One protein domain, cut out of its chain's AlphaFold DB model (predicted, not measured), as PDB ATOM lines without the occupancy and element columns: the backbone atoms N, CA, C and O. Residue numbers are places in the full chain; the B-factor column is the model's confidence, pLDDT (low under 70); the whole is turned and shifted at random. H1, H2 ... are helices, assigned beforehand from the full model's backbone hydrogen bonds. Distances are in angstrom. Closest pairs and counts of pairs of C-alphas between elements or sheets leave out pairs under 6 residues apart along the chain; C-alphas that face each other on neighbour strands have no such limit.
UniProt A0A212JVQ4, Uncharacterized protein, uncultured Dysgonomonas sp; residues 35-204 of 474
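AT A GLANCE: This is residues 35 to 204 of the 474 residues of an uncharacterized protein of uncultured Dysgonomonas sp (UniProt A0A212JVQ4). Two separate lobes, each an up-and-down bundle of three helices, are set as an open V: H1, H2 and H3 make the first, H4, H5 and H6 the second. The lobes are joined by residues 114 to 120 and come near each other where the beginning of H2 meets the side of H4. The printed part has 170 residues with six named helices, H1 to H6 in order, and no named strand; the class is all helix. It is loose, with a radius of gyration of the C-alphas of 19.2 A, and flat, spanning 56 by 47 by 24 A.

IN THESE COORDINATES: H1, residues 35 to 54, begins at C-alpha 35 (-89.392, 308.708, 687.736) and is 27.8 A long. H2, residues 66 to 87, measures 32.2 A, and H3, residues 94 to 113, 28.1 A. H4, residues 121 to 142, measures 31.6 A, and H5, residues 154 to 175, 32.2 A. H6, residues 184 to 202, is 26.9 A long and ends at C-alpha 202 (-49.433, 322.088, 686.620).

HOW THE PARTS SIT: H1 and H2, a helical hairpin, touch at a shallow tilt of 17 degrees, opposite ways; their closest C-alphas, Val 38 and Ile 83, are 5.9 A apart. H3 touches H2, closest C-alphas Ser 75 and Ala 104 at 5.8 A, and H1, closest Val 48 and Met 108 at 6.6 A. H2 and H4 are close but not clearly touching, with C-alphas Phe 67 and Asn 131 closest at 7.1 A, at a shallow tilt of 34.9 degrees, only just short of steep. H3 and H4 are apart. H4 touches H5, closest C-alphas Arg 133 and Ile 164 at 5.6 A, and H6, closest Asn 125 and Thr 187 at 6.0 A. H5 and H6, a helical hairpin, touch through C-alphas Ala 163 and Ala 194, their closest, at 5.6 A. Each O i to N i+4 pair is within hydrogen-bond range in H1, H3, H4 and H6, against 15 of 18 in H2 and in H5.

THE WHOLE: The farthest C-alphas, Gly 89 and Gly 180, are 58.5 A apart. The printed part has no cut; the links H1 to H2 and H4 to H5 are long. Mean pLDDT of the printed part is 87.9, with residue 59 and residues 116 to 119 under 70.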
ATOM      1  N   SER A  35     -88.947 307.796 688.802       83.88
ATOM      2  CA  SER A  35     -89.392 308.708 687.736       83.88
ATOM      3  C   SER A  35     -89.779 310.094 688.260       83.88
ATOM      4  O   SER A  35     -89.456 311.112 687.642       83.88
ATOM      5  N   LEU A  36     -90.396 310.156 689.445       85.06
ATOM      6  CA  LEU A  36     -90.753 311.413 690.100       85.06
ATOM      7  C   LEU A  36     -89.515 312.220 690.526       85.06
ATOM      8  O   LEU A  36     -89.471 313.432 690.313       85.06
ATOM      9  N   TYR A  37     -88.501 311.562 691.093       91.06
ATOM     10  CA  TYR A  37     -87.255 312.207 691.523       91.06
ATOM     11  C   TYR A  37     -86.443 312.707 690.333       91.06
ATOM     12  O   TYR A  37     -85.993 313.853 690.326       91.06
ATOM     13  N   VAL A  38     -86.325 311.882 689.292       90.75
ATOM     14  CA  VAL A  38     -85.665 312.250 688.035       90.75
ATOM     15  C   VAL A  38     -86.371 313.445 687.389       90.75
ATOM     16  O   VAL A  38     -85.707 314.379 686.943       90.75
ATOM     17  N   SER A  39     -87.706 313.483 687.400       86.06
ATOM     18  CA  SER A  39     -88.486 314.620 686.892       86.06
ATOM     19  C   SER A  39     -88.207 315.919 687.664       86.06
ATOM     20  O   SER A  39     -87.925 316.952 687.055       86.06
ATOM     21  N   GLN A  40     -88.192 315.873 689.002       84.06
ATOM     22  CA  GLN A  40     -87.877 317.034 689.849       84.06
ATOM     23  C   GLN A  40     -86.456 317.565 689.611       84.06
ATOM     24  O   GLN A  40     -86.254 318.773 689.462       84.06
ATOM     25  N   LEU A  41     -85.469 316.666 689.555       92.00
ATOM     26  CA  LEU A  41     -84.067 317.020 689.334       92.00
ATOM     27  C   LEU A  41     -83.843 317.583 687.927       92.00
ATOM     28  O   LEU A  41     -83.134 318.577 687.786       92.00
ATOM     29  N   ASN A  42     -84.486 317.013 686.901       90.38
ATOM     30  CA  ASN A  42     -84.430 317.538 685.536       90.38
ATOM     31  C   ASN A  42     -85.093 318.912 685.413       90.38
ATOM     32  O   ASN A  42     -84.549 319.786 684.741       90.38
ATOM     33  N   ALA A  43     -86.223 319.140 686.090       82.38
ATOM     34  CA  ALA A  43     -86.856 320.457 686.126       82.38
ATOM     35  C   ALA A  43     -85.913 321.509 686.734       82.38
ATOM     36  O   ALA A  43     -85.677 322.552 686.127       82.38
ATOM     37  N   LYS A  44     -85.293 321.202 687.884       93.88
ATOM     38  CA  LYS A  44     -84.327 322.101 688.531       93.88
ATOM     39  C   LYS A  44     -83.068 322.307 687.691       93.88
ATOM     40  O   LYS A  44     -82.613 323.436 687.548       93.88
ATOM     41  N   LYS A  45     -82.524 321.244 687.094       96.38
ATOM     42  CA  LYS A  45     -81.408 321.329 686.144       96.38
ATOM     43  C   LYS A  45     -81.746 322.278 684.994       96.38
ATOM     44  O   LYS A  45     -80.931 323.140 684.687       96.38
ATOM     45  N   GLY A  46     -82.952 322.181 684.433       81.75
ATOM     46  CA  GLY A  46     -83.426 323.087 683.387       81.75
ATOM     47  C   GLY A  46     -83.449 324.554 683.826       81.75
ATOM     48  O   GLY A  46     -83.073 325.426 683.048       81.75
ATOM     49  N   GLU A  47     -83.813 324.852 685.077       88.62
ATOM     50  CA  GLU A  47     -83.727 326.216 685.627       88.62
ATOM     51  C   GLU A  47     -82.275 326.722 685.721       88.62
ATOM     52  O   GLU A  47     -81.994 327.875 685.378       88.62
ATOM     53  N   VAL A  48     -81.349 325.864 686.165       94.69
ATOM     54  CA  VAL A  48     -79.914 326.186 686.270       94.69
ATOM     55  C   VAL A  48     -79.301 326.390 684.878       94.69
ATOM     56  O   VAL A  48     -78.600 327.375 684.652       94.69
ATOM     57  N   GLU A  49     -79.607 325.509 683.923       93.88
ATOM     58  CA  GLU A  49     -79.178 325.612 682.522       93.88
ATOM     59  C   GLU A  49     -79.744 326.860 681.846       93.88
ATOM     60  O   GLU A  49     -79.032 327.540 681.106       93.88
ATOM     61  N   TYR A  50     -81.001 327.206 682.133       86.81
ATOM     62  CA  TYR A  50     -81.611 328.427 681.622       86.81
ATOM     63  C   TYR A  50     -80.849 329.666 682.098       86.81
ATOM     64  O   TYR A  50     -80.528 330.526 681.277       86.81
ATOM     65  N   LEU A  51     -80.515 329.750 683.392       91.06
ATOM     66  CA  LEU A  51     -79.679 330.834 683.916       91.06
ATOM     67  C   LEU A  51     -78.294 330.843 683.266       91.06
ATOM     68  O   LEU A  51     -77.833 331.912 682.876       91.06
ATOM     69  N   LEU A  52     -77.662 329.680 683.095       92.12
ATOM     70  CA  LEU A  52     -76.343 329.574 682.472       92.12
ATOM     71  C   LEU A  52     -76.357 330.105 681.029       92.12
ATOM     72  O   LEU A  52     -75.469 330.861 680.647       92.12
ATOM     73  N   GLN A  53     -77.369 329.746 680.239       87.75
ATOM     74  CA  GLN A  53     -77.440 330.080 678.812       87.75
ATOM     75  C   GLN A  53     -77.958 331.495 678.528       87.75
ATOM     76  O   GLN A  53     -77.571 332.089 677.525       87.75
ATOM     77  N   ASN A  54     -78.848 332.025 679.374       85.75
ATOM     78  CA  ASN A  54     -79.556 333.286 679.110       85.75
ATOM     79  C   ASN A  54     -79.019 334.475 679.918       85.75
ATOM     80  O   ASN A  54     -79.559 335.576 679.814       85.75
ATOM     81  N   SER A  55     -77.980 334.269 680.725       89.06
ATOM     82  CA  SER A  55     -77.288 335.358 681.413       89.06
ATOM     83  C   SER A  55     -76.272 336.032 680.494       89.06
ATOM     84  O   SER A  55     -75.602 335.378 679.697       89.06
ATOM     85  N   GLU A  56     -76.151 337.354 680.605       86.69
ATOM     86  CA  GLU A  56     -75.128 338.121 679.899       86.69
ATOM     87  C   GLU A  56     -73.847 338.125 680.730       86.69
ATOM     88  O   GLU A  56     -73.875 338.524 681.897       86.69
ATOM     89  N   TYR A  57     -72.739 337.672 680.141       83.12
ATOM     90  CA  TYR A  57     -71.458 337.565 680.831       83.12
ATOM     91  C   TYR A  57     -70.474 338.620 680.362       83.12
ATOM     92  O   TYR A  57     -70.394 338.932 679.174       83.12
ATOM     93  N   GLY A  58     -69.701 339.154 681.297       74.75
ATOM     94  CA  GLY A  58     -68.697 340.149 680.983       74.75
ATOM     95  C   GLY A  58     -68.196 340.893 682.207       74.75
ATOM     96  O   GLY A  58     -68.263 340.427 683.343       74.75
ATOM     97  N   THR A  59     -67.634 342.067 681.945       66.62
ATOM     98  CA  THR A  59     -67.028 342.938 682.959       66.62
ATOM     99  C   THR A  59     -67.805 344.240 683.156       66.62
ATOM    100  O   THR A  59     -67.377 345.103 683.926       66.62
ATOM    101  N   ALA A  60     -68.916 344.417 682.439       70.00
ATOM    102  CA  ALA A  60     -69.743 345.616 682.499       70.00
ATOM    103  C   ALA A  60     -70.801 345.506 683.614       70.00
ATOM    104  O   ALA A  60     -71.311 344.411 683.866       70.00
ATOM    105  N   PRO A  61     -71.187 346.621 684.258       71.44
ATOM    106  CA  PRO A  61     -72.368 346.645 685.110       71.44
ATOM    107  C   PRO A  61     -73.607 346.097 684.392       71.44
ATOM    108  O   PRO A  61     -73.845 346.398 683.224       71.44
ATOM    109  N   GLY A  62     -74.397 345.298 685.097       72.12
ATOM    110  CA  GLY A  62     -75.532 344.548 684.570       72.12
ATOM    111  C   GLY A  62     -75.186 343.147 684.058       72.12
ATOM    112  O   GLY A  62     -76.115 342.392 683.784       72.12
ATOM    113  N   THR A  63     -73.901 342.778 683.967       82.88
ATOM    114  CA  THR A  63     -73.452 341.448 683.503       82.88
ATOM    115  C   THR A  63     -72.944 340.570 684.648       82.88
ATOM    116  O   THR A  63     -72.636 341.054 685.739       82.88
ATOM    117  N   TYR A  64     -72.864 339.265 684.409       83.56
ATOM    118  CA  TYR A  64     -72.271 338.295 685.321       83.56
ATOM    119  C   TYR A  64     -70.796 338.062 684.968       83.56
ATOM    120  O   TYR A  64     -70.460 337.922 683.793       83.56
ATOM    121  N   PRO A  65     -69.886 337.990 685.945       77.62
ATOM    122  CA  PRO A  65     -68.492 337.666 685.670       77.62
ATOM    123  C   PRO A  65     -68.330 336.280 685.033       77.62
ATOM    124  O   PRO A  65     -69.036 335.346 685.392       77.62
ATOM    125  N   GLU A  66     -67.336 336.099 684.165       82.06
ATOM    126  CA  GLU A  66     -67.158 334.836 683.427       82.06
ATOM    127  C   GLU A  66     -66.973 333.608 684.342       82.06
ATOM    128  O   GLU A  66     -67.507 332.538 684.061       82.06
ATOM    129  N   PHE A  67     -66.291 333.767 685.483       79.56
ATOM    130  CA  PHE A  67     -66.079 332.679 686.449       79.56
ATOM    131  C   PHE A  67     -67.382 332.181 687.096       79.56
ATOM    132  O   PHE A  67     -67.436 331.050 687.578       79.56
ATOM    133  N   SER A  68     -68.438 333.005 687.149       82.31
ATOM    134  CA  SER A  68     -69.684 332.611 687.811       82.31
ATOM    135  C   SER A  68     -70.422 331.517 687.033       82.31
ATOM    136  O   SER A  68     -71.228 330.799 687.626       82.31
ATOM    137  N   LYS A  69     -70.069 331.292 685.755       86.75
ATOM    138  CA  LYS A  69     -70.487 330.112 684.974       86.75
ATOM    139  C   LYS A  69     -70.186 328.816 685.711       86.75
ATOM    140  O   LYS A  69     -71.063 327.963 685.827       86.75
ATOM    141  N   THR A  70     -68.998 328.716 686.303       83.69
ATOM    142  CA  THR A  70     -68.537 327.513 686.999       83.69
ATOM    143  C   THR A  70     -69.411 327.163 688.210       83.69
ATOM    144  O   THR A  70     -69.561 325.988 688.535       83.69
ATOM    145  N   ILE A  71     -70.070 328.145 688.844       85.19
ATOM    146  CA  ILE A  71     -71.038 327.902 689.932       85.19
ATOM    147  C   ILE A  71     -72.228 327.081 689.406       85.19
ATOM    148  O   ILE A  71     -72.616 326.074 690.004       85.19
ATOM    149  N   LEU A  72     -72.779 327.486 688.259       92.62
ATOM    150  CA  LEU A  72     -73.916 326.817 687.627       92.62
ATOM    151  C   LEU A  72     -73.501 325.489 686.979       92.62
ATOM    152  O   LEU A  72     -74.198 324.489 687.146       92.62
ATOM    153  N   GLU A  73     -72.351 325.442 686.303       92.75
ATOM    154  CA  GLU A  73     -71.804 324.227 685.681       92.75
ATOM    155  C   GLU A  73     -71.542 323.123 686.715       92.75
ATOM    156  O   GLU A  73     -71.923 321.969 686.501       92.75
ATOM    157  N   ASN A  74     -70.975 323.470 687.875       91.00
ATOM    158  CA  ASN A  74     -70.771 322.521 688.970       91.00
ATOM    159  C   ASN A  74     -72.099 322.006 689.536       91.00
ATOM    160  O   ASN A  74     -72.233 320.808 689.801       91.00
ATOM    161  N   SER A  75     -73.100 322.881 689.679       95.56
ATOM    162  CA  SER A  75     -74.447 322.471 690.086       95.56
ATOM    163  C   SER A  75     -75.070 321.505 689.071       95.56
ATOM    164  O   SER A  75     -75.606 320.468 689.463       95.56
ATOM    165  N   ILE A  76     -74.953 321.785 687.767       96.25
ATOM    166  CA  ILE A  76     -75.431 320.904 686.687       96.25
ATOM    167  C   ILE A  76     -74.717 319.551 686.736       96.25
ATOM    168  O   ILE A  76     -75.370 318.511 686.657       96.25
ATOM    169  N   LYS A  77     -73.391 319.536 686.914       95.75
ATOM    170  CA  LYS A  77     -72.600 318.302 687.038       95.75
ATOM    171  C   LYS A  77     -73.057 317.451 688.223       95.75
ATOM    172  O   LYS A  77     -73.230 316.239 688.081       95.75
ATOM    173  N   GLY A  78     -73.292 318.076 689.375       93.00
ATOM    174  CA  GLY A  78     -73.812 317.400 690.562       93.00
ATOM    175  C   GLY A  78     -75.204 316.798 690.342       93.00
ATOM    176  O   GLY A  78     -75.418 315.624 690.642       93.00
ATOM    177  N   LEU A  79     -76.123 317.565 689.742       95.12
ATOM    178  CA  LEU A  79     -77.465 317.084 689.393       95.12
ATOM    179  C   LEU A  79     -77.411 315.922 688.389       95.12
ATOM    180  O   LEU A  79     -78.068 314.910 688.610       95.12
ATOM    181  N   ASN A  80     -76.591 316.024 687.337       96.88
ATOM    182  CA  ASN A  80     -76.390 314.952 686.354       96.88
ATOM    183  C   ASN A  80     -75.878 313.668 687.007       96.88
ATOM    184  O   ASN A  80     -76.369 312.592 686.693       96.88
ATOM    185  N   THR A  81     -74.935 313.783 687.945       96.62
ATOM    186  CA  THR A  81     -74.388 312.623 688.662       96.62
ATOM    187  C   THR A  81     -75.489 311.868 689.406       96.62
ATOM    188  O   THR A  81     -75.558 310.644 689.331       96.62
ATOM    189  N   LEU A  82     -76.371 312.588 690.107       94.94
ATOM    190  CA  LEU A  82     -77.493 311.963 690.801       94.94
ATOM    191  C   LEU A  82     -78.526 311.390 689.824       94.94
ATOM    192  O   LEU A  82     -79.000 310.284 690.046       94.94
ATOM    193  N   ILE A  83     -78.864 312.112 688.754       95.25
ATOM    194  CA  ILE A  83     -79.816 311.639 687.738       95.25
ATOM    195  C   ILE A  83     -79.333 310.322 687.119       95.25
ATOM    196  O   ILE A  83     -80.099 309.367 687.100       95.25
ATOM    197  N   SER A  84     -78.062 310.227 686.713       94.75
ATOM    198  CA  SER A  84     -77.506 308.998 686.131       94.75
ATOM    199  C   SER A  84     -77.604 307.804 687.081       94.75
ATOM    200  O   SER A  84     -78.045 306.737 686.673       94.75
ATOM    201  N   LYS A  85     -77.293 308.002 688.367       93.00
ATOM    202  CA  LYS A  85     -77.464 306.973 689.403       93.00
ATOM    203  C   LYS A  85     -78.915 306.490 689.507       93.00
ATOM    204  O   LYS A  85     -79.169 305.293 689.617       93.00
ATOM    205  N   LEU A  86     -79.878 307.411 689.459       91.44
ATOM    206  CA  LEU A  86     -81.304 307.076 689.523       91.44
ATOM    207  C   LEU A  86     -81.805 306.367 688.259       91.44
ATOM    208  O   LEU A  86     -82.616 305.449 688.386       91.44
ATOM    209  N   ASP A  87     -81.313 306.756 687.079       89.25
ATOM    210  CA  ASP A  87     -81.610 306.108 685.791       89.25
ATOM    211  C   ASP A  87     -81.023 304.684 685.718       89.25
ATOM    212  O   ASP A  87     -81.614 303.793 685.109       89.25
ATOM    213  N   GLU A  88     -79.896 304.441 686.396       90.69
ATOM    214  CA  GLU A  88     -79.290 303.114 686.591       90.69
ATOM    215  C   GLU A  88     -80.023 302.257 687.645       90.69
ATOM    216  O   GLU A  88     -79.699 301.082 687.831       90.69
ATOM    217  N   GLY A  89     -81.047 302.811 688.305       85.44
ATOM    218  CA  GLY A  89     -81.879 302.112 689.285       85.44
ATOM    219  C   GLY A  89     -81.371 302.173 690.729       85.44
ATOM    220  O   GLY A  89     -81.830 301.386 691.556       85.44
ATOM    221  N   GLU A  90     -80.441 303.076 691.064       88.50
ATOM    222  CA  GLU A  90     -79.996 303.284 692.448       88.50
ATOM    223  C   GLU A  90     -81.137 303.880 693.296       88.50
ATOM    224  O   GLU A  90     -81.844 304.800 692.877       88.50
ATOM    225  N   ASN A  91     -81.332 303.369 694.514       85.50
ATOM    226  CA  ASN A  91     -82.380 303.860 695.412       85.50
ATOM    227  C   ASN A  91     -81.956 305.157 696.103       85.50
ATOM    228  O   ASN A  91     -80.832 305.278 696.587       85.50
ATOM    229  N   THR A  92     -82.888 306.102 696.238       87.56
ATOM    230  CA  THR A  92     -82.680 307.344 696.995       87.56
ATOM    231  C   THR A  92     -83.891 307.686 697.861       87.56
ATOM    232  O   THR A  92     -84.901 306.987 697.849       87.56
ATOM    233  N   SER A  93     -83.794 308.774 698.623       88.25
ATOM    234  CA  SER A  93     -84.895 309.319 699.416       88.25
ATOM    235  C   SER A  93     -85.305 310.707 698.918       88.25
ATOM    236  O   SER A  93     -84.487 311.453 698.375       88.25
ATOM    237  N   GLN A  94     -86.554 311.103 699.181       85.38
ATOM    238  CA  GLN A  94     -87.010 312.476 698.927       85.38
ATOM    239  C   GLN A  94     -86.172 313.514 699.697       85.38
ATOM    240  O   GLN A  94     -85.993 314.628 699.216       85.38
ATOM    241  N   GLU A  95     -85.627 313.170 700.868       84.56
ATOM    242  CA  GLU A  95     -84.741 314.053 701.637       84.56
ATOM    243  C   GLU A  95     -83.415 314.308 700.903       84.56
ATOM    244  O   GLU A  95     -82.970 315.454 700.791       84.56
ATOM    245  N   THR A  96     -82.826 313.259 700.320       89.69
ATOM    246  CA  THR A  96     -81.639 313.375 699.464       89.69
ATOM    247  C   THR A  96     -81.935 314.267 698.262       89.69
ATOM    248  O   THR A  96     -81.178 315.197 697.990       89.69
ATOM    249  N   VAL A  97     -83.059 314.040 697.574       88.75
ATOM    250  CA  VAL A  97     -83.484 314.867 696.433       88.75
ATOM    251  C   VAL A  97     -83.656 316.328 696.856       88.75
ATOM    252  O   VAL A  97     -83.066 317.211 696.239       88.75
ATOM    253  N   ASN A  98     -84.361 316.596 697.959       82.88
ATOM    254  CA  ASN A  98     -84.556 317.949 698.489       82.88
ATOM    255  C   ASN A  98     -83.227 318.637 698.839       82.88
ATOM    256  O   ASN A  98     -83.082 319.835 698.613       82.88
ATOM    257  N   THR A  99     -82.243 317.887 699.342       91.50
ATOM    258  CA  THR A  99     -80.899 318.410 699.625       91.50
ATOM    259  C   THR A  99     -80.206 318.886 698.351       91.50
ATOM    260  O   THR A  99     -79.596 319.954 698.334       91.50
ATOM    261  N   TRP A 100     -80.307 318.122 697.263       92.00
ATOM    262  CA  TRP A 100     -79.737 318.508 695.971       92.00
ATOM    263  C   TRP A 100     -80.478 319.677 695.323       92.00
ATOM    264  O   TRP A 100     -79.829 320.568 694.778       92.00
ATOM    265  N   LEU A 101     -81.808 319.727 695.445       85.69
ATOM    266  CA  LEU A 101     -82.602 320.881 695.014       85.69
ATOM    267  C   LEU A 101     -82.195 322.149 695.778       85.69
ATOM    268  O   LEU A 101     -81.950 323.178 695.156       85.69
ATOM    269  N   ALA A 102     -82.018 322.061 697.099       86.38
ATOM    270  CA  ALA A 102     -81.571 323.182 697.924       86.38
ATOM    271  C   ALA A 102     -80.143 323.638 697.581       86.38
ATOM    272  O   ALA A 102     -79.870 324.836 697.568       86.38
ATOM    273  N   LYS A 103     -79.230 322.707 697.263       90.81
ATOM    274  CA  LYS A 103     -77.885 323.040 696.762       90.81
ATOM    275  C   LYS A 103     -77.944 323.774 695.425       90.81
ATOM    276  O   LYS A 103     -77.211 324.739 695.243       90.81
ATOM    277  N   ALA A 104     -78.812 323.338 694.514       87.06
ATOM    278  CA  ALA A 104     -79.008 324.014 693.237       87.06
ATOM    279  C   ALA A 104     -79.608 325.415 693.429       87.06
ATOM    280  O   ALA A 104     -79.122 326.370 692.832       87.06
ATOM    281  N   ASP A 105     -80.594 325.571 694.318       87.56
ATOM    282  CA  ASP A 105     -81.159 326.880 694.667       87.56
ATOM    283  C   ASP A 105     -80.109 327.812 695.291       87.56
ATOM    284  O   ASP A 105     -80.057 328.997 694.958       87.56
ATOM    285  N   ALA A 106     -79.237 327.278 696.152       87.62
ATOM    286  CA  ALA A 106     -78.108 328.015 696.710       87.62
ATOM    287  C   ALA A 106     -77.121 328.437 695.613       87.62
ATOM    288  O   ALA A 106     -76.797 329.613 695.526       87.62
ATOM    289  N   ALA A 107     -76.739 327.533 694.707       86.44
ATOM    290  CA  ALA A 107     -75.866 327.855 693.578       86.44
ATOM    291  C   ALA A 107     -76.475 328.925 692.654       86.44
ATOM    292  O   ALA A 107     -75.785 329.847 692.229       86.44
ATOM    293  N   MET A 108     -77.781 328.853 692.374       93.00
ATOM    294  CA  MET A 108     -78.493 329.872 691.596       93.00
ATOM    295  C   MET A 108     -78.537 331.221 692.318       93.00
ATOM    296  O   MET A 108     -78.483 332.265 691.667       93.00
ATOM    297  N   LYS A 109     -78.666 331.220 693.648       89.12
ATOM    298  CA  LYS A 109     -78.599 332.436 694.462       89.12
ATOM    299  C   LYS A 109     -77.186 333.018 694.454       89.12
ATOM    300  O   LYS A 109     -77.041 334.196 694.159       89.12
ATOM    301  N   ASP A 110     -76.172 332.201 694.709       82.25
ATOM    302  CA  ASP A 110     -74.769 332.614 694.729       82.25
ATOM    303  C   ASP A 110     -74.355 333.172 693.367       82.25
ATOM    304  O   ASP A 110     -73.745 334.234 693.293       82.25
ATOM    305  N   PHE A 111     -74.789 332.525 692.282       91.56
ATOM    306  CA  PHE A 111     -74.660 333.039 690.925       91.56
ATOM    307  C   PHE A 111     -75.321 334.413 690.761       91.56
ATOM    308  O   PHE A 111     -74.676 335.348 690.291       91.56
ATOM    309  N   LYS A 112     -76.588 334.569 691.168       86.06
ATOM    310  CA  LYS A 112     -77.311 335.852 691.074       86.06
ATOM    311  C   LYS A 112     -76.628 336.961 691.873       86.06
ATOM    312  O   LYS A 112     -76.583 338.098 691.413       86.06
ATOM    313  N   ASP A 113     -76.054 336.620 693.020       82.56
ATOM    314  CA  ASP A 113     -75.316 337.547 693.877       82.56
ATOM    315  C   ASP A 113     -73.960 337.959 693.267       82.56
ATOM    316  O   ASP A 113     -73.365 338.938 693.714       82.56
ATOM    317  N   THR A 114     -73.491 337.276 692.210       81.00
ATOM    318  CA  THR A 114     -72.304 337.701 691.445       81.00
ATOM    319  C   THR A 114     -72.580 338.817 690.438       81.00
ATOM    320  O   THR A 114     -71.624 339.310 689.838       81.00
ATOM    321  N   VAL A 115     -73.843 339.217 690.224       84.69
ATOM    322  CA  VAL A 115     -74.188 340.260 689.248       84.69
ATOM    323  C   VAL A 115     -73.362 341.521 689.503       84.69
ATOM    324  O   VAL A 115     -73.329 342.062 690.611       84.69
ATOM    325  N   LEU A 116     -72.687 342.006 688.461       66.38
ATOM    326  CA  LEU A 116     -71.947 343.254 688.537       66.38
ATOM    327  C   LEU A 116     -72.965 344.390 688.628       66.38
ATOM    328  O   LEU A 116     -73.561 344.792 687.637       66.38
ATOM    329  N   VAL A 117     -73.206 344.911 689.825       66.06
ATOM    330  CA  VAL A 117     -73.935 346.175 689.998       66.06
ATOM    331  C   VAL A 117     -73.085 347.344 689.486       66.06
ATOM    332  O   VAL A 117     -71.914 347.161 689.171       66.06
ATOM    333  N   ASP A 118     -73.659 348.539 689.330       59.03
ATOM    334  CA  ASP A 118     -72.891 349.727 688.929       59.03
ATOM    335  C   ASP A 118     -71.848 350.043 690.008       59.03
ATOM    336  O   ASP A 118     -72.156 350.589 691.069       59.03
ATOM    337  N   VAL A 119     -70.630 349.557 689.772       60.97
ATOM    338  CA  VAL A 119     -69.535 349.534 690.733       60.97
ATOM    339  C   VAL A 119     -68.357 350.338 690.206       60.97
ATOM    340  O   VAL A 119     -68.109 350.435 689.002       60.97
ATOM    341  N   THR A 120     -67.623 350.933 691.131       72.62
ATOM    342  CA  THR A 120     -66.378 351.656 690.857       72.62
ATOM    343  C   THR A 120     -65.310 350.724 690.267       72.62
ATOM    344  O   THR A 120     -65.421 349.498 690.338       72.62
ATOM    345  N   GLU A 121     -64.277 351.289 689.640       77.31
ATOM    346  CA  GLU A 121     -63.158 350.511 689.089       77.31
ATOM    347  C   GLU A 121     -62.457 349.676 690.168       77.31
ATOM    348  O   GLU A 121     -62.267 348.477 689.977       77.31
ATOM    349  N   ASP A 122     -62.243 350.253 691.349       72.38
ATOM    350  CA  ASP A 122     -61.710 349.568 692.532       72.38
ATOM    351  C   ASP A 122     -62.530 348.339 692.932       72.38
ATOM    352  O   ASP A 122     -61.984 347.287 693.259       72.38
ATOM    353  N   GLN A 123     -63.860 348.434 692.876       73.06
ATOM    354  CA  GLN A 123     -64.741 347.309 693.181       73.06
ATOM    355  C   GLN A 123     -64.659 346.205 692.116       73.06
ATOM    356  O   GLN A 123     -64.691 345.025 692.474       73.06
ATOM    357  N   ARG A 124     -64.509 346.554 690.828       75.38
ATOM    358  CA  ARG A 124     -64.250 345.564 689.763       75.38
ATOM    359  C   ARG A 124     -62.908 344.869 689.970       75.38
ATOM    360  O   ARG A 124     -62.855 343.642 689.936       75.38
ATOM    361  N   ASN A 125     -61.860 345.641 690.226       84.38
ATOM    362  CA  ASN A 125     -60.511 345.148 690.480       84.38
ATOM    363  C   ASN A 125     -60.483 344.196 691.687       84.38
ATOM    364  O   ASN A 125     -59.988 343.072 691.602       84.38
ATOM    365  N   LEU A 126     -61.127 344.590 692.788       83.12
ATOM    366  CA  LEU A 126     -61.232 343.768 693.993       83.12
ATOM    367  C   LEU A 126     -61.978 342.457 693.721       83.12
ATOM    368  O   LEU A 126     -61.610 341.410 694.257       83.12
ATOM    369  N   GLN A 127     -63.020 342.499 692.890       77.06
ATOM    370  CA  GLN A 127     -63.746 341.295 692.506       77.06
ATOM    371  C   GLN A 127     -62.868 340.351 691.678       77.06
ATOM    372  O   GLN A 127     -62.864 339.154 691.947       77.06
ATOM    373  N   GLN A 128     -62.082 340.862 690.725       80.81
ATOM    374  CA  GLN A 128     -61.166 340.034 689.932       80.81
ATOM    375  C   GLN A 128     -60.150 339.292 690.809       80.81
ATOM    376  O   GLN A 128     -59.950 338.091 690.623       80.81
ATOM    377  N   LEU A 129     -59.577 339.971 691.809       90.06
ATOM    378  CA  LEU A 129     -58.663 339.348 692.773       90.06
ATOM    379  C   LEU A 129     -59.342 338.234 693.577       90.06
ATOM    380  O   LEU A 129     -58.788 337.143 693.706       90.06
ATOM    381  N   LYS A 130     -60.563 338.478 694.079       83.56
ATOM    382  CA  LYS A 130     -61.346 337.462 694.803       83.56
ATOM    383  C   LYS A 130     -61.619 336.238 693.936       83.56
ATOM    384  O   LYS A 130     -61.468 335.121 694.417       83.56
ATOM    385  N   ASN A 131     -61.972 336.441 692.669       78.12
ATOM    386  CA  ASN A 131     -62.245 335.345 691.741       78.12
ATOM    387  C   ASN A 131     -60.992 334.502 691.497       78.12
ATOM    388  O   ASN A 131     -61.056 333.279 691.568       78.12
ATOM    389  N   LYS A 132     -59.849 335.158 691.254       89.56
ATOM    390  CA  LYS A 132     -58.571 334.474 691.031       89.56
ATOM    391  C   LYS A 132     -58.115 333.703 692.272       89.56
ATOM    392  O   LYS A 132     -57.623 332.588 692.148       89.56
ATOM    393  N   ARG A 133     -58.333 334.249 693.472       93.19
ATOM    394  CA  ARG A 133     -58.093 333.517 694.723       93.19
ATOM    395  C   ARG A 133     -58.966 332.264 694.810       93.19
ATOM    396  O   ARG A 133     -58.442 331.190 695.077       93.19
ATOM    397  N   THR A 134     -60.269 332.388 694.554       79.38
ATOM    398  CA  THR A 134     -61.192 331.244 694.578       79.38
ATOM    399  C   THR A 134     -60.788 330.164 693.569       79.38
ATOM    400  O   THR A 134     -60.871 328.980 693.874       79.38
ATOM    401  N   GLU A 135     -60.320 330.541 692.379       85.62
ATOM    402  CA  GLU A 135     -59.798 329.598 691.380       85.62
ATOM    403  C   GLU A 135     -58.607 328.788 691.913       85.62
ATOM    404  O   GLU A 135     -58.600 327.564 691.787       85.62
ATOM    405  N   LEU A 136     -57.644 329.446 692.568       87.56
ATOM    406  CA  LEU A 136     -56.516 328.767 693.212       87.56
ATOM    407  C   LEU A 136     -56.972 327.839 694.348       87.56
ATOM    408  O   LEU A 136     -56.460 326.730 694.462       87.56
ATOM    409  N   GLU A 137     -57.933 328.264 695.177       87.50
ATOM    410  CA  GLU A 137     -58.496 327.449 696.266       87.50
ATOM    411  C   GLU A 137     -59.209 326.201 695.728       87.50
ATOM    412  O   GLU A 137     -59.058 325.110 696.282       87.50
ATOM    413  N   ILE A 138     -59.954 326.343 694.624       79.56
ATOM    414  CA  ILE A 138     -60.589 325.215 693.935       79.56
ATOM    415  C   ILE A 138     -59.518 324.269 693.402       79.56
ATOM    416  O   ILE A 138     -59.604 323.069 693.659       79.56
ATOM    417  N   LEU A 139     -58.505 324.777 692.697       86.06
ATOM    418  CA  LEU A 139     -57.427 323.948 692.156       86.06
ATOM    419  C   LEU A 139     -56.703 323.189 693.278       86.06
ATOM    420  O   LEU A 139     -56.537 321.975 693.201       86.06
ATOM    421  N   LEU A 140     -56.379 323.881 694.374       90.88
ATOM    422  CA  LEU A 140     -55.763 323.292 695.559       90.88
ATOM    423  C   LEU A 140     -56.629 322.178 696.168       90.88
ATOM    424  O   LEU A 140     -56.101 321.129 696.533       90.88
ATOM    425  N   GLY A 141     -57.940 322.403 696.295       83.00
ATOM    426  CA  GLY A 141     -58.871 321.485 696.955       83.00
ATOM    427  C   GLY A 141     -59.388 320.335 696.086       83.00
ATOM    428  O   GLY A 141     -59.907 319.364 696.635       83.00
ATOM    429  N   THR A 142     -59.282 320.440 694.759       83.69
ATOM    430  CA  THR A 142     -59.829 319.448 693.810       83.69
ATOM    431  C   THR A 142     -58.777 318.623 693.075       83.69
ATOM    432  O   THR A 142     -59.140 317.606 692.491       83.69
ATOM    433  N   SER A 143     -57.501 319.019 693.106       89.62
ATOM    434  CA  SER A 143     -56.403 318.203 692.575       89.62
ATOM    435  C   SER A 143     -56.125 316.960 693.427       89.62
ATOM    436  O   SER A 143     -56.206 316.999 694.655       89.62
ATOM    437  N   ASP A 144     -55.725 315.871 692.765       90.69
ATOM    438  CA  ASP A 144     -55.275 314.634 693.409       90.69
ATOM    439  C   ASP A 144     -53.771 314.688 693.699       90.69
ATOM    440  O   ASP A 144     -52.965 314.957 692.803       90.69
ATOM    441  N   TYR A 145     -53.387 314.393 694.941       93.75
ATOM    442  CA  TYR A 145     -51.997 314.459 695.396       93.75
ATOM    443  C   TYR A 145     -51.430 313.080 695.718       93.75
ATOM    444  O   TYR A 145     -52.108 312.237 696.309       93.75
ATOM    445  N   GLY A 146     -50.174 312.852 695.349       90.88
ATOM    446  CA  GLY A 146     -49.506 311.576 695.555       90.88
ATOM    447  C   GLY A 146     -48.220 311.448 694.754       90.88
ATOM    448  O   GLY A 146     -47.613 312.433 694.345       90.88
ATOM    449  N   THR A 147     -47.798 310.202 694.554       87.62
ATOM    450  CA  THR A 147     -46.578 309.842 693.812       87.62
ATOM    451  C   THR A 147     -46.878 309.038 692.548       87.62
ATOM    452  O   THR A 147     -45.963 308.524 691.912       87.62
ATOM    453  N   THR A 148     -48.154 308.838 692.210       84.62
ATOM    454  CA  THR A 148     -48.563 308.042 691.047       84.62
ATOM    455  C   THR A 148     -48.769 308.929 689.823       84.62
ATOM    456  O   THR A 148     -49.174 310.084 689.984       84.62
ATOM    457  N   PRO A 149     -48.572 308.409 688.600       84.12
ATOM    458  CA  PRO A 149     -48.856 309.155 687.380       84.12
ATOM    459  C   PRO A 149     -50.258 309.785 687.384       84.12
ATOM    460  O   PRO A 149     -51.221 309.175 687.849       84.12
ATOM    461  N   GLY A 150     -50.359 311.019 686.896       82.88
ATOM    462  CA  GLY A 150     -51.580 311.826 686.879       82.88
ATOM    463  C   GLY A 150     -51.842 312.643 688.151       82.88
ATOM    464  O   GLY A 150     -52.666 313.555 688.103       82.88
ATOM    465  N   THR A 151     -51.134 312.376 689.254       91.06
ATOM    466  CA  THR A 151     -51.254 313.128 690.524       91.06
ATOM    467  C   THR A 151     -50.204 314.233 690.646       91.06
ATOM    468  O   THR A 151     -49.250 314.268 689.874       91.06
ATOM    469  N   TYR A 152     -50.347 315.117 691.633       94.00
ATOM    470  CA  TYR A 152     -49.369 316.157 691.965       94.00
ATOM    471  C   TYR A 152     -48.608 315.815 693.261       94.00
ATOM    472  O   TYR A 152     -49.223 315.321 694.207       94.00
ATOM    473  N   PRO A 153     -47.298 316.093 693.366       95.56
ATOM    474  CA  PRO A 153     -46.559 315.927 694.617       95.56
ATOM    475  C   PRO A 153     -47.171 316.743 695.766       95.56
ATOM    476  O   PRO A 153     -47.678 317.842 695.558       95.56
ATOM    477  N   GLU A 154     -47.116 316.240 696.999       96.75
ATOM    478  CA  GLU A 154     -47.702 316.926 698.165       96.75
ATOM    479  C   GLU A 154     -47.065 318.304 698.418       96.75
ATOM    480  O   GLU A 154     -47.745 319.269 698.776       96.75
ATOM    481  N   GLU A 155     -45.766 318.429 698.164       95.69
ATOM    482  CA  GLU A 155     -45.015 319.675 698.269       95.69
ATOM    483  C   GLU A 155     -45.479 320.758 697.279       95.69
ATOM    484  O   GLU A 155     -45.326 321.950 697.568       95.69
ATOM    485  N   SER A 156     -46.104 320.387 696.152       96.88
ATOM    486  CA  SER A 156     -46.546 321.357 695.144       96.88
ATOM    487  C   SER A 156     -47.729 322.209 695.619       96.88
ATOM    488  O   SER A 156     -47.912 323.327 695.132       96.88
ATOM    489  N   LYS A 157     -48.454 321.777 696.667       97.50
ATOM    490  CA  LYS A 157     -49.459 322.597 697.373       97.50
ATOM    491  C   LYS A 157     -48.897 323.943 697.823       97.50
ATOM    492  O   LYS A 157     -49.626 324.934 697.865       97.50
ATOM    493  N   GLY A 158     -47.608 323.993 698.172       97.75
ATOM    494  CA  GLY A 158     -46.929 325.218 698.595       97.75
ATOM    495  C   GLY A 158     -46.970 326.327 697.539       97.75
ATOM    496  O   GLY A 158     -47.094 327.498 697.900       97.75
ATOM    497  N   ILE A 159     -46.946 325.966 696.251       98.19
ATOM    498  CA  ILE A 159     -46.993 326.907 695.121       98.19
ATOM    499  C   ILE A 159     -48.330 327.662 695.129       98.19
ATOM    500  O   ILE A 159     -48.351 328.893 695.173       98.19
ATOM    501  N   LEU A 160     -49.447 326.927 695.171       96.62
ATOM    502  CA  LEU A 160     -50.793 327.511 695.185       96.62
ATOM    503  C   LEU A 160     -51.083 328.248 696.498       96.62
ATOM    504  O   LEU A 160     -51.614 329.356 696.473       96.62
ATOM    505  N   ASN A 161     -50.690 327.676 697.643       98.25
ATOM    506  CA  ASN A 161     -50.876 328.306 698.954       98.25
ATOM    507  C   ASN A 161     -50.188 329.672 699.045       98.25
ATOM    508  O   ASN A 161     -50.771 330.609 699.585       98.25
ATOM    509  N   THR A 162     -48.977 329.802 698.500       98.50
ATOM    510  CA  THR A 162     -48.252 331.080 698.483       98.50
ATOM    511  C   THR A 162     -49.034 332.134 697.699       98.50
ATOM    512  O   THR A 162     -49.320 333.204 698.230       98.50
ATOM    513  N   ALA A 163     -49.491 331.800 696.488       98.06
ATOM    514  CA  ALA A 163     -50.288 332.714 695.670       98.06
ATOM    515  C   ALA A 163     -51.634 333.092 696.326       98.06
ATOM    516  O   ALA A 163     -52.069 334.240 696.242       98.06
ATOM    517  N   ILE A 164     -52.288 332.151 697.021       97.50
ATOM    518  CA  ILE A 164     -53.517 332.411 697.791       97.50
ATOM    519  C   ILE A 164     -53.247 333.392 698.936       97.50
ATOM    520  O   ILE A 164     -54.034 334.319 699.146       97.50
ATOM    521  N   VAL A 165     -52.151 333.206 699.680       98.38
ATOM    522  CA  VAL A 165     -51.753 334.102 700.776       98.38
ATOM    523  C   VAL A 165     -51.481 335.511 700.253       98.38
ATOM    524  O   VAL A 165     -52.022 336.466 700.809       98.38
ATOM    525  N   ASP A 166     -50.733 335.649 699.158       97.88
ATOM    526  CA  ASP A 166     -50.420 336.952 698.560       97.88
ATOM    527  C   ASP A 166     -51.688 337.693 698.107       97.88
ATOM    528  O   ASP A 166     -51.869 338.881 698.400       97.88
ATOM    529  N   LEU A 167     -52.621 336.987 697.456       97.12
ATOM    530  CA  LEU A 167     -53.918 337.556 697.081       97.12
ATOM    531  C   LEU A 167     -54.756 337.937 698.303       97.12
ATOM    532  O   LEU A 167     -55.391 338.991 698.291       97.12
ATOM    533  N   ASN A 168     -54.761 337.122 699.362       96.31
ATOM    534  CA  ASN A 168     -55.481 337.440 700.597       96.31
ATOM    535  C   ASN A 168     -54.937 338.702 701.265       96.31
ATOM    536  O   ASN A 168     -55.730 339.567 701.628       96.31
ATOM    537  N   ILE A 169     -53.612 338.855 701.350       96.44
ATOM    538  CA  ILE A 169     -52.977 340.063 701.891       96.44
ATOM    539  C   ILE A 169     -53.428 341.301 701.108       96.44
ATOM    540  O   ILE A 169     -53.831 342.301 701.706       96.44
ATOM    541  N   LEU A 170     -53.408 341.235 699.773       96.19
ATOM    542  CA  LEU A 170     -53.847 342.339 698.920       96.19
ATOM    543  C   LEU A 170     -55.341 342.654 699.116       96.19
ATOM    544  O   LEU A 170     -55.712 343.809 699.322       96.19
ATOM    545  N   ILE A 171     -56.203 341.633 699.101       89.69
ATOM    546  CA  ILE A 171     -57.657 341.775 699.271       89.69
ATOM    547  C   ILE A 171     -58.000 342.366 700.647       89.69
ATOM    548  O   ILE A 171     -58.797 343.302 700.731       89.69
ATOM    549  N   GLU A 172     -57.412 341.850 701.726       89.75
ATOM    550  CA  GLU A 172     -57.638 342.341 703.091       89.75
ATOM    551  C   GLU A 172     -57.079 343.753 703.291       89.75
ATOM    552  O   GLU A 172     -57.708 344.580 703.957       89.75
ATOM    553  N   GLY A 173     -55.940 344.068 702.669       89.75
ATOM    554  CA  GLY A 173     -55.374 345.414 702.650       89.75
ATOM    555  C   GLY A 173     -56.333 346.439 702.043       89.75
ATOM    556  O   GLY A 173     -56.517 347.516 702.610       89.75
ATOM    557  N   VAL A 174     -57.002 346.082 700.943       86.69
ATOM    558  CA  VAL A 174     -58.029 346.923 700.303       86.69
ATOM    559  C   VAL A 174     -59.284 347.029 701.176       86.69
ATOM    560  O   VAL A 174     -59.780 348.127 701.405       86.69
ATOM    561  N   ILE A 175     -59.788 345.915 701.723       78.38
ATOM    562  CA  ILE A 175     -61.006 345.907 702.561       78.38
ATOM    563  C   ILE A 175     -60.819 346.712 703.855       78.38
ATOM    564  O   ILE A 175     -61.735 347.408 704.289       78.38
ATOM    565  N   SER A 176     -59.643 346.619 704.476       82.19
ATOM    566  CA  SER A 176     -59.314 347.339 705.713       82.19
ATOM    567  C   SER A 176     -59.004 348.824 705.496       82.19
ATOM    568  O   SER A 176     -58.886 349.563 706.472       82.19
ATOM    569  N   GLY A 177     -58.860 349.266 704.242       79.38
ATOM    570  CA  GLY A 177     -58.436 350.623 703.895       79.38
ATOM    571  C   GLY A 177     -56.944 350.893 704.129       79.38
ATOM    572  O   GLY A 177     -56.521 352.045 704.076       79.38
ATOM    573  N   THR A 178     -56.140 349.853 704.386       88.25
ATOM    574  CA  THR A 178     -54.671 349.962 704.481       88.25
ATOM    575  C   THR A 178     -54.057 350.261 703.111       88.25
ATOM    576  O   THR A 178     -53.069 350.986 703.006       88.25
ATOM    577  N   ILE A 179     -54.667 349.727 702.052       85.19
ATOM    578  CA  ILE A 179     -54.383 350.075 700.661       85.19
ATOM    579  C   ILE A 179     -55.424 351.110 700.237       85.19
ATOM    580  O   ILE A 179     -56.615 350.813 700.215       85.19
ATOM    581  N   GLY A 180     -54.967 352.333 699.953       76.38
ATOM    582  CA  GLY A 180     -55.848 353.481 699.719       76.38
ATOM    583  C   GLY A 180     -56.663 353.407 698.424       76.38
ATOM    584  O   GLY A 180     -57.851 353.707 698.455       76.38
ATOM    585  N   GLU A 181     -56.045 353.005 697.311       84.62
ATOM    586  CA  GLU A 181     -56.694 352.859 695.999       84.62
ATOM    587  C   GLU A 181     -56.192 351.572 695.334       84.62
ATOM    588  O   GLU A 181     -54.984 351.315 695.306       84.62
ATOM    589  N   LEU A 182     -57.113 350.748 694.824       88.75
ATOM    590  CA  LEU A 182     -56.768 349.507 694.131       88.75
ATOM    591  C   LEU A 182     -56.694 349.756 692.625       88.75
ATOM    592  O   LEU A 182     -57.687 349.648 691.903       88.75
ATOM    593  N   THR A 183     -55.487 350.026 692.137       90.50
ATOM    594  CA  THR A 183     -55.288 350.313 690.717       90.50
ATOM    595  C   THR A 183     -55.410 349.061 689.849       90.50
ATOM    596  O   THR A 183     -55.203 347.916 690.282       90.50
ATOM    597  N   LYS A 184     -55.697 349.285 688.565       87.19
ATOM    598  CA  LYS A 184     -55.717 348.223 687.558       87.19
ATOM    599  C   LYS A 184     -54.352 347.534 687.420       87.19
ATOM    600  O   LYS A 184     -54.300 346.319 687.296       87.19
ATOM    601  N   GLU A 185     -53.251 348.279 687.508       92.62
ATOM    602  CA  GLU A 185     -51.890 347.727 687.408       92.62
ATOM    603  C   GLU A 185     -51.552 346.783 688.570       92.62
ATOM    604  O   GLU A 185     -50.992 345.709 688.346       92.62
ATOM    605  N   MET A 186     -51.943 347.136 689.803       94.12
ATOM    606  CA  MET A 186     -51.794 346.247 690.964       94.12
ATOM    607  C   MET A 186     -52.573 344.945 690.763       94.12
ATOM    608  O   MET A 186     -52.074 343.858 691.058       94.12
ATOM    609  N   THR A 187     -53.785 345.065 690.222       91.94
ATOM    610  CA  THR A 187     -54.676 343.934 689.953       91.94
ATOM    611  C   THR A 187     -54.114 343.013 688.875       91.94
ATOM    612  O   THR A 187     -53.975 341.812 689.104       91.94
ATOM    613  N   ASP A 188     -53.728 343.574 687.728       92.56
ATOM    614  CA  ASP A 188     -53.139 342.830 686.612       92.56
ATOM    615  C   ASP A 188     -51.848 342.112 687.042       92.56
ATOM    616  O   ASP A 188     -51.641 340.948 686.693       92.56
ATOM    617  N   SER A 189     -50.998 342.767 687.845       97.12
ATOM    618  CA  SER A 189     -49.765 342.161 688.362       97.12
ATOM    619  C   SER A 189     -50.050 340.970 689.277       97.12
ATOM    620  O   SER A 189     -49.442 339.915 689.104       97.12
ATOM    621  N   ALA A 190     -50.980 341.108 690.226       97.25
ATOM    622  CA  ALA A 190     -51.329 340.023 691.141       97.25
ATOM    623  C   ALA A 190     -51.947 338.825 690.398       97.25
ATOM    624  O   ALA A 190     -51.626 337.672 690.687       97.25
ATOM    625  N   ILE A 191     -52.784 339.088 689.389       92.94
ATOM    626  CA  ILE A 191     -53.362 338.043 688.533       92.94
ATOM    627  C   ILE A 191     -52.282 337.338 687.707       92.94
ATOM    628  O   ILE A 191     -52.327 336.115 687.579       92.94
ATOM    629  N   LYS A 192     -51.301 338.072 687.167       96.25
ATOM    630  CA  LYS A 192     -50.173 337.483 686.431       96.25
ATOM    631  C   LYS A 192     -49.384 336.515 687.310       96.25
ATOM    632  O   LYS A 192     -49.186 335.376 686.904       96.25
ATOM    633  N   THR A 193     -49.018 336.932 688.521       97.56
ATOM    634  CA  THR A 193     -48.313 336.075 689.489       97.56
ATOM    635  C   THR A 193     -49.128 334.832 689.854       97.56
ATOM    636  O   THR A 193     -48.587 333.731 689.898       97.56
ATOM    637  N   ALA A 194     -50.442 334.972 690.052       96.31
ATOM    638  CA  ALA A 194     -51.317 333.830 690.310       96.31
ATOM    639  C   ALA A 194     -51.375 332.848 689.125       96.31
ATOM    640  O   ALA A 194     -51.353 331.637 689.331       96.31
ATOM    641  N   ASN A 195     -51.414 333.346 687.886       92.94
ATOM    642  CA  ASN A 195     -51.395 332.497 686.692       92.94
ATOM    643  C   ASN A 195     -50.056 331.762 686.530       92.94
ATOM    644  O   ASN A 195     -50.055 330.577 686.214       92.94
ATOM    645  N   GLU A 196     -48.934 332.433 686.798       97.12
ATOM    646  CA  GLU A 196     -47.606 331.801 686.799       97.12
ATOM    647  C   GLU A 196     -47.518 330.693 687.864       97.12
ATOM    648  O   GLU A 196     -46.937 329.639 687.615       97.12
ATOM    649  N   ALA A 197     -48.154 330.877 689.028       97.06
ATOM    650  CA  ALA A 197     -48.248 329.843 690.058       97.06
ATOM    651  C   ALA A 197     -49.100 328.635 689.619       97.06
ATOM    652  O   ALA A 197     -48.740 327.500 689.931       97.06
ATOM    653  N   ILE A 198     -50.196 328.851 688.879       91.25
ATOM    654  CA  ILE A 198     -51.007 327.763 688.300       91.25
ATOM    655  C   ILE A 198     -50.180 326.954 687.299       91.25
ATOM    656  O   ILE A 198     -50.157 325.730 687.384       91.25
ATOM    657  N   GLU A 199     -49.479 327.622 686.382       92.06
ATOM    658  CA  GLU A 199     -48.630 326.960 685.384       92.06
ATOM    659  C   GLU A 199     -47.496 326.172 686.056       92.06
ATOM    660  O   GLU A 199     -47.286 324.994 685.762       92.06
ATOM    661  N   ALA A 200     -46.811 326.781 687.030       95.19
ATOM    662  CA  ALA A 200     -45.767 326.116 687.800       95.19
ATOM    663  C   ALA A 200     -46.294 324.884 688.549       95.19
ATOM    664  O   ALA A 200     -45.638 323.846 688.539       95.19
ATOM    665  N   PHE A 201     -47.481 324.973 689.159       96.38
ATOM    666  CA  PHE A 201     -48.143 323.841 689.805       96.38
ATOM    667  C   PHE A 201     -48.480 322.727 688.807       96.38
ATOM    668  O   PHE A 201     -48.157 321.567 689.061       96.38
ATOM    669  N   GLN A 202     -49.074 323.060 687.658       90.44
ATOM    670  CA  GLN A 202     -49.433 322.088 686.620       90.44
ATOM    671  C   GLN A 202     -48.209 321.322 686.103       90.44
ATOM    672  O   GLN A 202     -48.268 320.107 685.924       90.44
ATOM    673  N   ASN A 203     -47.072 322.006 685.974       91.62
ATOM    674  CA  ASN A 203     -45.802 321.406 685.567       91.62
ATOM    675  C   ASN A 203     -45.197 320.444 686.607       91.62
ATOM    676  O   ASN A 203     -44.219 319.769 686.302       91.62
ATOM    677  N   THR A 204     -45.756 320.358 687.820       93.69
ATOM    678  CA  THR A 204     -45.332 319.368 688.826       93.69
ATOM    679  C   THR A 204     -46.027 318.018 688.690       93.69
ATOM    680  O   THR A 204     -45.710 317.116 689.459       93.69
TER     681      THR A 204